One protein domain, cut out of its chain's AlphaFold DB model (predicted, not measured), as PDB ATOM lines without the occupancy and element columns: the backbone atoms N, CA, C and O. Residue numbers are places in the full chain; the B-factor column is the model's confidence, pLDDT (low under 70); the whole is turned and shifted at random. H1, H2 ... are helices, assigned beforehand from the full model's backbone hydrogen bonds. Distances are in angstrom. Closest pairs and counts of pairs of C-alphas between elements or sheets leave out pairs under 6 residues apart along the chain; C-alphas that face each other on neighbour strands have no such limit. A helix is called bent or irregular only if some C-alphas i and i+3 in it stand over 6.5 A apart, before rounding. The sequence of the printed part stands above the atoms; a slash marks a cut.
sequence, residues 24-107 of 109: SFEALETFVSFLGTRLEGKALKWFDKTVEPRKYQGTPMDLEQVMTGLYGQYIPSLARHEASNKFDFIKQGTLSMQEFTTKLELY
ATOM      1  N   SER A  24     -14.338  36.161 -40.832       56.81
ATOM      2  CA  SER A  24     -14.136  35.136 -41.857       56.81
ATOM      3  C   SER A  24     -13.598  33.910 -41.137       56.81
ATOM      4  O   SER A  24     -12.444  33.848 -40.711       56.81
ATOM      5  N   PHE A  25     -14.486  32.934 -40.947       57.62
ATOM      6  CA  PHE A  25     -14.131  31.607 -40.453       57.62
ATOM      7  C   PHE A  25     -12.913  31.046 -41.203       57.62
ATOM      8  O   PHE A  25     -12.047  30.426 -40.605       57.62
ATOM      9  N   GLU A  26     -12.795  31.387 -42.485       64.44
ATOM     10  CA  GLU A  26     -11.683  31.059 -43.372       64.44
ATOM     11  C   GLU A  26     -10.340  31.703 -42.973       64.44
ATOM     12  O   GLU A  26      -9.314  31.020 -42.973       64.44
ATOM     13  N   ALA A  27     -10.303  32.984 -42.578       65.50
ATOM     14  CA  ALA A  27      -9.058  33.610 -42.111       65.50
ATOM     15  C   ALA A  27      -8.629  33.048 -40.753       65.50
ATOM     16  O   ALA A  27      -7.441  32.804 -40.523       65.50
ATOM     17  N   LEU A  28      -9.600  32.786 -39.871       65.75
ATOM     18  CA  LEU A  28      -9.357  32.094 -38.611       65.75
ATOM     19  C   LEU A  28      -8.809  30.683 -38.859       65.75
ATOM     20  O   LEU A  28      -7.807  30.291 -38.266       65.75
ATOM     21  N   GLU A  29      -9.436  29.931 -39.755       69.25
ATOM     22  CA  GLU A  29      -9.040  28.573 -40.104       69.25
ATOM     23  C   GLU A  29      -7.647  28.535 -40.738       69.25
ATOM     24  O   GLU A  29      -6.832  27.687 -40.362       69.25
ATOM     25  N   THR A  30      -7.341  29.495 -41.614       77.69
ATOM     26  CA  THR A  30      -6.018  29.676 -42.223       77.69
ATOM     27  C   THR A  30      -4.963  29.972 -41.160       77.69
ATOM     28  O   THR A  30      -3.902  29.347 -41.150       77.69
ATOM     29  N   PHE A  31      -5.255  30.876 -40.221       74.19
ATOM     30  CA  PHE A  31      -4.339  31.208 -39.131       74.19
ATOM     31  C   PHE A  31      -4.111  30.019 -38.187       74.19
ATOM     32  O   PHE A  31      -2.974  29.706 -37.839       74.19
ATOM     33  N   VAL A  32      -5.181  29.320 -37.806       72.88
ATOM     34  CA  VAL A  32      -5.128  28.133 -36.942       72.88
ATOM     35  C   VAL A  32      -4.391  26.983 -37.637       72.88
ATOM     36  O   VAL A  32      -3.577  26.310 -37.012       72.88
ATOM     37  N   SER A  33      -4.613  26.773 -38.937       77.81
ATOM     38  CA  SER A  33      -3.872  25.787 -39.734       77.81
ATOM     39  C   SER A  33      -2.385  26.141 -39.822       77.81
ATOM     40  O   SER A  33      -1.536  25.294 -39.544       77.81
ATOM     41  N   PHE A  34      -2.060  27.408 -40.103       82.25
ATOM     42  CA  PHE A  34      -0.681  27.891 -40.095       82.25
ATOM     43  C   PHE A  34      -0.014  27.680 -38.734       82.25
ATOM     44  O   PHE A  34       1.115  27.192 -38.689       82.25
ATOM     45  N   LEU A  35      -0.706  27.982 -37.630       77.00
ATOM     46  CA  LEU A  35      -0.206  27.708 -36.283       77.00
ATOM     47  C   LEU A  35       0.150  26.231 -36.110       77.00
ATOM     48  O   LEU A  35       1.266  25.950 -35.689       77.00
ATOM     49  N   GLY A  36      -0.730  25.304 -36.501       78.38
ATOM     50  CA  GLY A  36      -0.450  23.864 -36.456       78.38
ATOM     51  C   GLY A  36       0.877  23.491 -37.132       78.38
ATOM     52  O   GLY A  36       1.680  22.776 -36.545       78.38
ATOM     53  N   THR A  37       1.186  24.072 -38.299       81.12
ATOM     54  CA  THR A  37       2.464  23.819 -39.008       81.12
ATOM     55  C   THR A  37       3.712  24.372 -38.311       81.12
ATOM     56  O   THR A  37       4.832  24.023 -38.682       81.12
ATOM     57  N   ARG A  38       3.544  25.278 -37.341       84.31
ATOM     58  CA  ARG A  38       4.635  25.925 -36.593       84.31
ATOM     59  C   ARG A  38       4.804  25.375 -35.184       84.31
ATOM     60  O   ARG A  38       5.796  25.699 -34.534       84.31
ATOM     61  N   LEU A  39       3.836  24.606 -34.693       82.94
ATOM     62  CA  LEU A  39       3.916  23.980 -33.385       82.94
ATOM     63  C   LEU A  39       4.750  22.705 -33.470       82.94
ATOM     64  O   LEU A  39       4.660  21.934 -34.417       82.94
ATOM     65  N   GLU A  40       5.522  22.451 -32.420       81.56
ATOM     66  CA  GLU A  40       6.312  21.232 -32.276       81.56
ATOM     67  C   GLU A  40       6.147  20.648 -30.866       81.56
ATOM     68  O   GLU A  40       5.645  21.288 -29.932       81.56
ATOM     69  N   GLY A  41       6.570  19.395 -30.695       85.81
ATOM     70  CA  GLY A  41       6.663  18.753 -29.387       85.81
ATOM     71  C   GLY A  41       5.328  18.685 -28.637       85.81
ATOM     72  O   GLY A  41       4.339  18.148 -29.133       85.81
ATOM     73  N   LYS A  42       5.310  19.170 -27.389       84.25
ATOM     74  CA  LYS A  42       4.117  19.105 -26.527       84.25
ATOM     75  C   LYS A  42       2.984  19.997 -27.043       84.25
ATOM     76  O   LYS A  42       1.833  19.588 -26.928       84.25
ATOM     77  N   ALA A  43       3.311  21.155 -27.620       81.69
ATOM     78  CA  ALA A  43       2.321  22.119 -28.091       81.69
ATOM     79  C   ALA A  43       1.556  21.604 -29.313       81.69
ATOM     80  O   ALA A  43       0.332  21.711 -29.346       81.69
ATOM     81  N   LEU A  44       2.254  20.950 -30.250       85.81
ATOM     82  CA  LEU A  44       1.621  20.272 -31.385       85.81
ATOM     83  C   LEU A  44       0.683  19.155 -30.914       85.81
ATOM     84  O   LEU A  44      -0.493  19.145 -31.252       85.81
ATOM     85  N   LYS A  45       1.156  18.288 -30.007       88.50
ATOM     86  CA  LYS A  45       0.325  17.212 -29.434       88.50
ATOM     87  C   LYS A  45      -0.942  17.730 -28.751       88.50
ATOM     88  O   LYS A  45      -1.973  17.061 -28.781       88.50
ATOM     89  N   TRP A  46      -0.864  18.879 -28.079       88.62
ATOM     90  CA  TRP A  46      -2.037  19.507 -27.479       88.62
ATOM     91  C   TRP A  46      -3.003  20.028 -28.550       88.62
ATOM     92  O   TRP A  46      -4.210  19.795 -28.438       88.62
ATOM     93  N   PHE A  47      -2.473  20.685 -29.583       86.75
ATOM     94  CA  PHE A  47      -3.240  21.244 -30.691       86.75
ATOM     95  C   PHE A  47      -4.010  20.159 -31.463       86.75
ATOM     96  O   PHE A  47      -5.233  20.258 -31.568       86.75
ATOM     97  N   ASP A  48      -3.337  19.081 -31.875       87.81
ATOM     98  CA  ASP A  48      -3.935  17.958 -32.621       87.81
ATOM     99  C   ASP A  48      -5.013  17.232 -31.801       87.81
ATOM    100  O   ASP A  48      -5.998  16.715 -32.323       87.81
ATOM    101  N   LYS A  49      -4.860  17.199 -30.471       89.44
ATOM    102  CA  LYS A  49      -5.831  16.559 -29.573       89.44
ATOM    103  C   LYS A  49      -7.039  17.445 -29.262       89.44
ATOM    104  O   LYS A  49      -8.117  16.923 -28.981       89.44
ATOM    105  N   THR A  50      -6.856  18.764 -29.227       85.44
ATOM    106  CA  THR A  50      -7.817  19.683 -28.589       85.44
ATOM    107  C   THR A  50      -8.467  20.644 -29.573       85.44
ATOM    108  O   THR A  50      -9.667  20.894 -29.464       85.44
ATOM    109  N   VAL A  51      -7.688  21.182 -30.512       83.81
ATOM    110  CA  VAL A  51      -8.113  22.240 -31.438       83.81
ATOM    111  C   VAL A  51      -8.553  21.641 -32.771       83.81
ATOM    112  O   VAL A  51      -9.643  21.948 -33.248       83.81
ATOM    113  N   GLU A  52      -7.746  20.748 -33.346       83.06
ATOM    114  CA  GLU A  52      -8.012  20.160 -34.663       83.06
ATOM    115  C   GLU A  52      -9.339  19.375 -34.736       83.06
ATOM    116  O   GLU A  52     -10.133  19.652 -35.639       83.06
ATOM    117  N   PRO A  53      -9.693  18.496 -33.774       85.75
ATOM    118  CA  PRO A  53     -10.922  17.707 -33.865       85.75
ATOM    119  C   PRO A  53     -12.189  18.562 -33.749       85.75
ATOM    120  O   PRO A  53     -13.240  18.206 -34.283       85.75
ATOM    121  N   ARG A  54     -12.102  19.715 -33.074       82.69
ATOM    122  CA  ARG A  54     -13.245  20.613 -32.852       82.69
ATOM    123  C   ARG A  54     -13.705  21.326 -34.116       82.69
ATOM    124  O   ARG A  54     -14.870  21.712 -34.183       82.69
ATOM    125  N   LYS A  55     -12.842  21.425 -35.135       72.00
ATOM    126  CA  LYS A  55     -13.216  21.920 -36.469       72.00
ATOM    127  C   LYS A  55     -14.356  21.103 -37.083       72.00
ATOM    128  O   LYS A  55     -15.218  21.656 -37.751       72.00
ATOM    129  N   TYR A  56     -14.392  19.802 -36.792       75.31
ATOM    130  CA  TYR A  56     -15.350  18.862 -37.373       75.31
ATOM    131  C   TYR A  56     -16.537  18.538 -36.449       75.31
ATOM    132  O   TYR A  56     -17.492  17.902 -36.884       75.31
ATOM    133  N   GLN A  57     -16.503  18.970 -35.183       78.12
ATOM    134  CA  GLN A  57     -17.533  18.670 -34.173       78.12
ATOM    135  C   GLN A  57     -18.636  19.741 -34.062       78.12
ATOM    136  O   GLN A  57     -19.505  19.632 -33.202       78.12
ATOM    137  N   GLY A  58     -18.619  20.778 -34.907       71.19
ATOM    138  CA  GLY A  58     -19.655  21.821 -34.924       71.19
ATOM    139  C   GLY A  58     -19.529  22.882 -33.824       71.19
ATOM    140  O   GLY A  58     -20.402  23.734 -33.688       71.19
ATOM    141  N   THR A  59     -18.446  22.873 -33.041       79.00
ATOM    142  CA  THR A  59     -18.095  23.966 -32.112       79.00
ATOM    143  C   THR A  59     -16.592  24.250 -32.196       79.00
ATOM    144  O   THR A  59     -15.828  23.871 -31.302       79.00
ATOM    145  N   PRO A  60     -16.144  24.854 -33.310       75.50
ATOM    146  CA  PRO A  60     -14.752  25.242 -33.494       75.50
ATOM    147  C   PRO A  60     -14.336  26.255 -32.422       75.50
ATOM    148  O   PRO A  60     -15.110  27.140 -32.061       75.50
ATOM    149  N   MET A  61     -13.115  26.108 -31.903       82.56
ATOM    150  CA  MET A  61     -12.539  27.105 -31.000       82.56
ATOM    151  C   MET A  61     -12.216  28.380 -31.774       82.56
ATOM    152  O   MET A  61     -11.669  28.315 -32.879       82.56
ATOM    153  N   ASP A  62     -12.519  29.528 -31.178       81.12
ATOM    154  CA  ASP A  62     -12.097  30.815 -31.719       81.12
ATOM    155  C   ASP A  62     -10.598  31.079 -31.465       81.12
ATOM    156  O   ASP A  62      -9.910  30.351 -30.738       81.12
ATOM    157  N   LEU A  63     -10.071  32.128 -32.101       75.75
ATOM    158  CA  LEU A  63      -8.659  32.498 -31.990       75.75
ATOM    159  C   LEU A  63      -8.240  32.757 -30.541       75.75
ATOM    160  O   LEU A  63      -7.145  32.367 -30.135       75.75
ATOM    161  N   GLU A  64      -9.093  33.433 -29.778       79.81
ATOM    162  CA  GLU A  64      -8.810  33.818 -28.402       79.81
ATOM    163  C   GLU A  64      -8.684  32.575 -27.521       79.81
ATOM    164  O   GLU A  64      -7.733  32.465 -26.748       79.81
ATOM    165  N   GLN A  65      -9.564  31.591 -27.700       83.00
ATOM    166  CA  GLN A  65      -9.520  30.310 -27.001       83.00
ATOM    167  C   GLN A  65      -8.275  29.496 -27.361       83.00
ATOM    168  O   GLN A  65      -7.622  28.954 -26.465       83.00
ATOM    169  N   VAL A  66      -7.910  29.428 -28.647       81.50
ATOM    170  CA  VAL A  66      -6.697  28.718 -29.090       81.50
ATOM    171  C   VAL A  66      -5.445  29.382 -28.515       81.50
ATOM    172  O   VAL A  66      -4.591  28.695 -27.946       81.50
ATOM    173  N   MET A  67      -5.353  30.712 -28.594       80.06
ATOM    174  CA  MET A  67      -4.228  31.467 -28.040       80.06
ATOM    175  C   MET A  67      -4.173  31.359 -26.517       80.06
ATOM    176  O   MET A  67      -3.102  31.119 -25.968       80.06
ATOM    177  N   THR A  68      -5.309  31.453 -25.827       82.44
ATOM    178  CA  THR A  68      -5.392  31.309 -24.366       82.44
ATOM    179  C   THR A  68      -5.028  29.898 -23.917       82.44
ATOM    180  O   THR A  68      -4.351  29.741 -22.906       82.44
ATOM    181  N   GLY A  69      -5.409  28.863 -24.669       83.81
ATOM    182  CA  GLY A  69      -5.011  27.483 -24.394       83.81
ATOM    183  C   GLY A  69      -3.502  27.277 -24.534       83.81
ATOM    184  O   GLY A  69      -2.865  26.755 -23.618       83.81
ATOM    185  N   LEU A  70      -2.911  27.755 -25.636       80.12
ATOM    186  CA  LEU A  70      -1.461  27.701 -25.851       80.12
ATOM    187  C   LEU A  70      -0.707  28.501 -24.781       80.12
ATOM    188  O   LEU A  70       0.232  27.996 -24.164       80.12
ATOM    189  N   TYR A  71      -1.141  29.729 -24.511       76.25
ATOM    190  CA  TYR A  71      -0.526  30.565 -23.491       76.25
ATOM    191  C   TYR A  71      -0.692  29.968 -22.092       76.25
ATOM    192  O   TYR A  71       0.295  29.831 -21.380       76.25
ATOM    193  N   GLY A  72      -1.883  29.522 -21.705       74.88
ATOM    194  CA  GLY A  72      -2.142  28.921 -20.398       74.88
ATOM    195  C   GLY A  72      -1.393  27.608 -20.161       74.88
ATOM    196  O   GLY A  72      -1.017  27.322 -19.029       74.88
ATOM    197  N   GLN A  73      -1.125  26.815 -21.202       73.19
ATOM    198  CA  GLN A  73      -0.349  25.578 -21.055       73.19
ATOM    199  C   GLN A  73       1.168  25.813 -21.025       73.19
ATOM    200  O   GLN A  73       1.875  25.076 -20.334       73.19
ATOM    201  N   TYR A  74       1.678  26.823 -21.743       67.38
ATOM    202  CA  TYR A  74       3.123  26.981 -21.958       67.38
ATOM    203  C   TYR A  74       3.743  28.260 -21.358       67.38
ATOM    204  O   TYR A  74       4.907  28.206 -20.960       67.38
ATOM    205  N   ILE A  75       3.012  29.368 -21.162       64.00
ATOM    206  CA  ILE A  75       3.520  30.553 -20.427       64.00
ATOM    207  C   ILE A  75       3.838  30.259 -18.964       64.00
ATOM    208  O   ILE A  75       4.876  30.749 -18.513       64.00
ATOM    209  N   PRO A  76       3.053  29.460 -18.207       58.88
ATOM    210  CA  PRO A  76       3.419  29.177 -16.826       58.88
ATOM    211  C   PRO A  76       4.798  28.537 -16.736       58.88
ATOM    212  O   PRO A  76       5.478  28.731 -15.741       58.88
ATOM    213  N   SER A  77       5.252  27.827 -17.777       56.91
ATOM    214  CA  SER A  77       6.615  27.303 -17.810       56.91
ATOM    215  C   SER A  77       7.655  28.402 -18.002       56.91
ATOM    216  O   SER A  77       8.647  28.379 -17.295       56.91
ATOM    217  N   LEU A  78       7.431  29.401 -18.863       56.31
ATOM    218  CA  LEU A  78       8.398  30.483 -19.065       56.31
ATOM    219  C   LEU A  78       8.510  31.379 -17.825       56.31
ATOM    220  O   LEU A  78       9.619  31.636 -17.366       56.31
ATOM    221  N   ALA A  79       7.376  31.784 -17.245       60.91
ATOM    222  CA  ALA A  79       7.358  32.583 -16.022       60.91
ATOM    223  C   ALA A  79       7.933  31.806 -14.826       60.91
ATOM    224  O   ALA A  79       8.752  32.353 -14.093       60.91
ATOM    225  N   ARG A  80       7.595  30.514 -14.666       63.34
ATOM    226  CA  ARG A  80       8.209  29.662 -13.631       63.34
ATOM    227  C   ARG A  80       9.685  29.409 -13.886       63.34
ATOM    228  O   ARG A  80      10.442  29.393 -12.931       63.34
ATOM    229  N   HIS A  81      10.118  29.217 -15.129       63.78
ATOM    230  CA  HIS A  81      11.536  29.055 -15.447       63.78
ATOM    231  C   HIS A  81      12.308  30.337 -15.150       63.78
ATOM    232  O   HIS A  81      13.379  30.271 -14.562       63.78
ATOM    233  N   GLU A  82      11.766  31.504 -15.491       66.56
ATOM    234  CA  GLU A  82      12.391  32.782 -15.165       66.56
ATOM    235  C   GLU A  82      12.412  33.040 -13.651       66.56
ATOM    236  O   GLU A  82      13.443  33.451 -13.120       66.56
ATOM    237  N   ALA A  83      11.314  32.751 -12.944       70.94
ATOM    238  CA  ALA A  83      11.233  32.858 -11.490       70.94
ATOM    239  C   ALA A  83      12.173  31.870 -10.783       70.94
ATOM    240  O   ALA A  83      12.897  32.281  -9.885       70.94
ATOM    241  N   SER A  84      12.231  30.612 -11.229       69.88
ATOM    242  CA  SER A  84      13.133  29.575 -10.707       69.88
ATOM    243  C   SER A  84      14.593  29.934 -10.960       69.88
ATOM    244  O   SER A  84      15.397  29.887 -10.038       69.88
ATOM    245  N   ASN A  85      14.929  30.379 -12.176       73.88
ATOM    246  CA  ASN A  85      16.277  30.844 -12.486       73.88
ATOM    247  C   ASN A  85      16.656  32.015 -11.571       73.88
ATOM    248  O   ASN A  85      17.738  32.020 -11.001       73.88
ATOM    249  N   LYS A  86      15.765  33.000 -11.386       79.56
ATOM    250  CA  LYS A  86      16.006  34.125 -10.470       79.56
ATOM    251  C   LYS A  86      16.137  33.659  -9.018       79.56
ATOM    252  O   LYS A  86      17.027  34.157  -8.336       79.56
ATOM    253  N   PHE A  87      15.312  32.711  -8.573       79.38
ATOM    254  CA  PHE A  87      15.341  32.127  -7.231       79.38
ATOM    255  C   PHE A  87      16.690  31.464  -6.926       79.38
ATOM    256  O   PHE A  87      17.286  31.761  -5.893       79.38
ATOM    257  N   ASP A  88      17.225  30.670  -7.856       79.50
ATOM    258  CA  ASP A  88      18.513  29.975  -7.696       79.50
ATOM    259  C   ASP A  88      19.708  30.937  -7.526       79.50
ATOM    260  O   ASP A  88      20.727  30.586  -6.925       79.50
ATOM    261  N   PHE A  89      19.589  32.177  -8.014       81.88
ATOM    262  CA  PHE A  89      20.611  33.216  -7.848       81.88
ATOM    263  C   PHE A  89      20.438  34.063  -6.576       81.88
ATOM    264  O   PHE A  89      21.324  34.865  -6.254       81.88
ATOM    265  N   ILE A  90      19.339  33.913  -5.829       83.62
ATOM    266  CA  ILE A  90      19.111  34.666  -4.593       83.62
ATOM    267  C   ILE A  90      19.981  34.082  -3.473       83.62
ATOM    268  O   ILE A  90      19.776  32.972  -2.994       83.62
ATOM    269  N   LYS A  91      20.955  34.874  -3.011       85.81
ATOM    270  CA  LYS A  91      21.755  34.584  -1.811       85.81
ATOM    271  C   LYS A  91      21.438  35.576  -0.701       85.81
ATOM    272  O   LYS A  91      21.118  36.729  -0.976       85.81
ATOM    273  N   GLN A  92      21.557  35.127   0.547       86.25
ATOM    274  CA  GLN A  92      21.268  35.944   1.729       86.25
ATOM    275  C   GLN A  92      22.177  37.178   1.817       86.25
ATOM    276  O   GLN A  92      21.696  38.285   2.038       86.25
ATOM    277  N   GLY A  93      23.481  37.018   1.567       90.19
ATOM    278  CA  GLY A  93      24.436  38.129   1.586       90.19
ATOM    279  C   GLY A  93      24.420  38.871   2.925       90.19
ATOM    280  O   GLY A  93      24.596  38.258   3.972       90.19
ATOM    281  N   THR A  94      24.197  40.184   2.876       91.44
ATOM    282  CA  THR A  94      24.066  41.067   4.048       91.44
ATOM    283  C   THR A  94      22.618  41.284   4.501       91.44
ATOM    284  O   THR A  94      22.398  42.065   5.422       91.44
ATOM    285  N   LEU A  95      21.629  40.646   3.860       92.62
ATOM    286  CA  LEU A  95      20.219  40.795   4.228       92.62
ATOM    287  C   LEU A  95      19.939  40.131   5.578       92.62
ATOM    288  O   LEU A  95      20.437  39.037   5.872       92.62
ATOM    289  N   SER A  96      19.077  40.761   6.374       92.88
ATOM    290  CA  SER A  96      18.510  40.107   7.551       92.88
ATOM    291  C   SER A  96      17.640  38.913   7.137       92.88
ATOM    292  O   SER A  96      17.138  38.836   6.012       92.88
ATOM    293  N   MET A  97      17.424  37.971   8.060       88.88
ATOM    294  CA  MET A  97      16.574  36.801   7.798       88.88
ATOM    295  C   MET A  97      15.157  37.186   7.351       88.88
ATOM    296  O   MET A  97      14.574  36.503   6.511       88.88
ATOM    297  N   GLN A  98      14.614  38.286   7.873       91.81
ATOM    298  CA  GLN A  98      13.274  38.748   7.524       91.81
ATOM    299  C   GLN A  98      13.223  39.297   6.091       91.81
ATOM    300  O   GLN A  98      12.386  38.864   5.304       91.81
ATOM    301  N   GLU A  99      14.165  40.165   5.715       90.56
ATOM    302  CA  GLU A  99      14.258  40.711   4.352       90.56
ATOM    303  C   GLU A  99      14.525  39.620   3.313       90.56
ATOM    304  O   GLU A  99      13.985  39.653   2.207       90.56
ATOM    305  N   PHE A 100      15.344  38.630   3.673       88.69
ATOM    306  CA  PHE A 100      15.612  37.488   2.813       88.69
ATOM    307  C   PHE A 100      14.353  36.644   2.587       88.69
ATOM    308  O   PHE A 100      14.050  36.299   1.448       88.69
ATOM    309  N   THR A 101      13.579  36.382   3.644       87.94
ATOM    310  CA  THR A 101      12.335  35.602   3.557       87.94
ATOM    311  C   THR A 101      11.297  36.310   2.687       87.94
ATOM    312  O   THR A 101      10.794  35.713   1.739       87.94
ATOM    313  N   THR A 102      11.068  37.609   2.905       89.00
ATOM    314  CA  THR A 102      10.156  38.407   2.066       89.00
ATOM    315  C   THR A 102      10.599  38.426   0.601       89.00
ATOM    316  O   THR A 102       9.775  38.374  -0.307       89.00
ATOM    317  N   LYS A 103      11.912  38.462   0.341       86.00
ATOM    318  CA  LYS A 103      12.445  38.412  -1.025       86.00
ATOM    319  C   LYS A 103      12.211  37.058  -1.697       86.00
ATOM    320  O   LYS A 103      11.981  37.043  -2.902       86.00
ATOM    321  N   LEU A 104      12.273  35.951  -0.953       84.44
ATOM    322  CA  LEU A 104      11.985  34.611  -1.472       84.44
ATOM    323  C   LEU A 104      10.490  34.415  -1.750       84.44
ATOM    324  O   LEU A 104      10.144  33.844  -2.780       84.44
ATOM    325  N   GLU A 105       9.609  34.936  -0.890       85.75
ATOM    326  CA  GLU A 105       8.146  34.841  -1.049       85.75
ATOM    327  C   GLU A 105       7.644  35.428  -2.379       85.75
ATOM    328  O   GLU A 105       6.684  34.917  -2.954       85.75
ATOM    329  N   LEU A 106       8.342  36.428  -2.930       79.50
ATOM    330  CA  LEU A 106       8.028  37.030  -4.233       79.50
ATOM    331  C   LEU A 106       8.153  36.064  -5.428       79.50
ATOM    332  O   LEU A 106       7.688  36.394  -6.517       79.50
ATOM    333  N   TYR A 107       8.774  34.894  -5.250       72.12
ATOM    334  CA  TYR A 107       9.066  33.937  -6.327       72.12
ATOM    335  C   TYR A 107       8.308  32.604  -6.203       72.12
ATOM    336  O   TYR A 107       8.544  31.704  -7.004       72.12
TER     337      TYR A 107
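Overview. This is residues 24 to 107 of the 109 residues of an uncharacterized protein of Sphaerobolus stellatus (strain SS14) (UniProt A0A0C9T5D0). Bent helix H3 runs along a thin rod, with the hairpin of H1 and H2 beside its arm H3a and H4 folding back beyond H3b. The printed part has 84 residues with four named helices, H1 to H4 in order: all helix. It is extended, radius of gyration of the C-alphas 19.9 A, spans 60 by 21 by 19 A.

Arrangement. H3, residues 63 to 88, was assigned as one helix by its hydrogen bonds but is bent between arms H3a, 63 to 73, and H3b, 76 to 88: C-alphas 73 and 76 are 6.7 A apart. H1, residues 25 to 38, and H2, residues 41 to 50, only just touch, with 3 pairs of C-alphas within 8 A, H1 by Gly 36 alone. H4, residues 97 to 105, is close to H3b but not clearly touching; the closest C-alphas, 87 and 104, are 7.1 A apart. Every O i to N i+4 pair in H1, H2, H3a, H3b and H4 is within hydrogen-bond range.

Along the chain. H1 begins at C-alpha 25 (-14.131, 31.607, -40.453); H4 ends at C-alpha 105 (8.146, 34.841, -1.049).

Size, cuts and confidence. The printed part has no cut; the link H2 to H3 is long. pLDDT is under 70 at residues 24 to 29, 74 to 82 and 84.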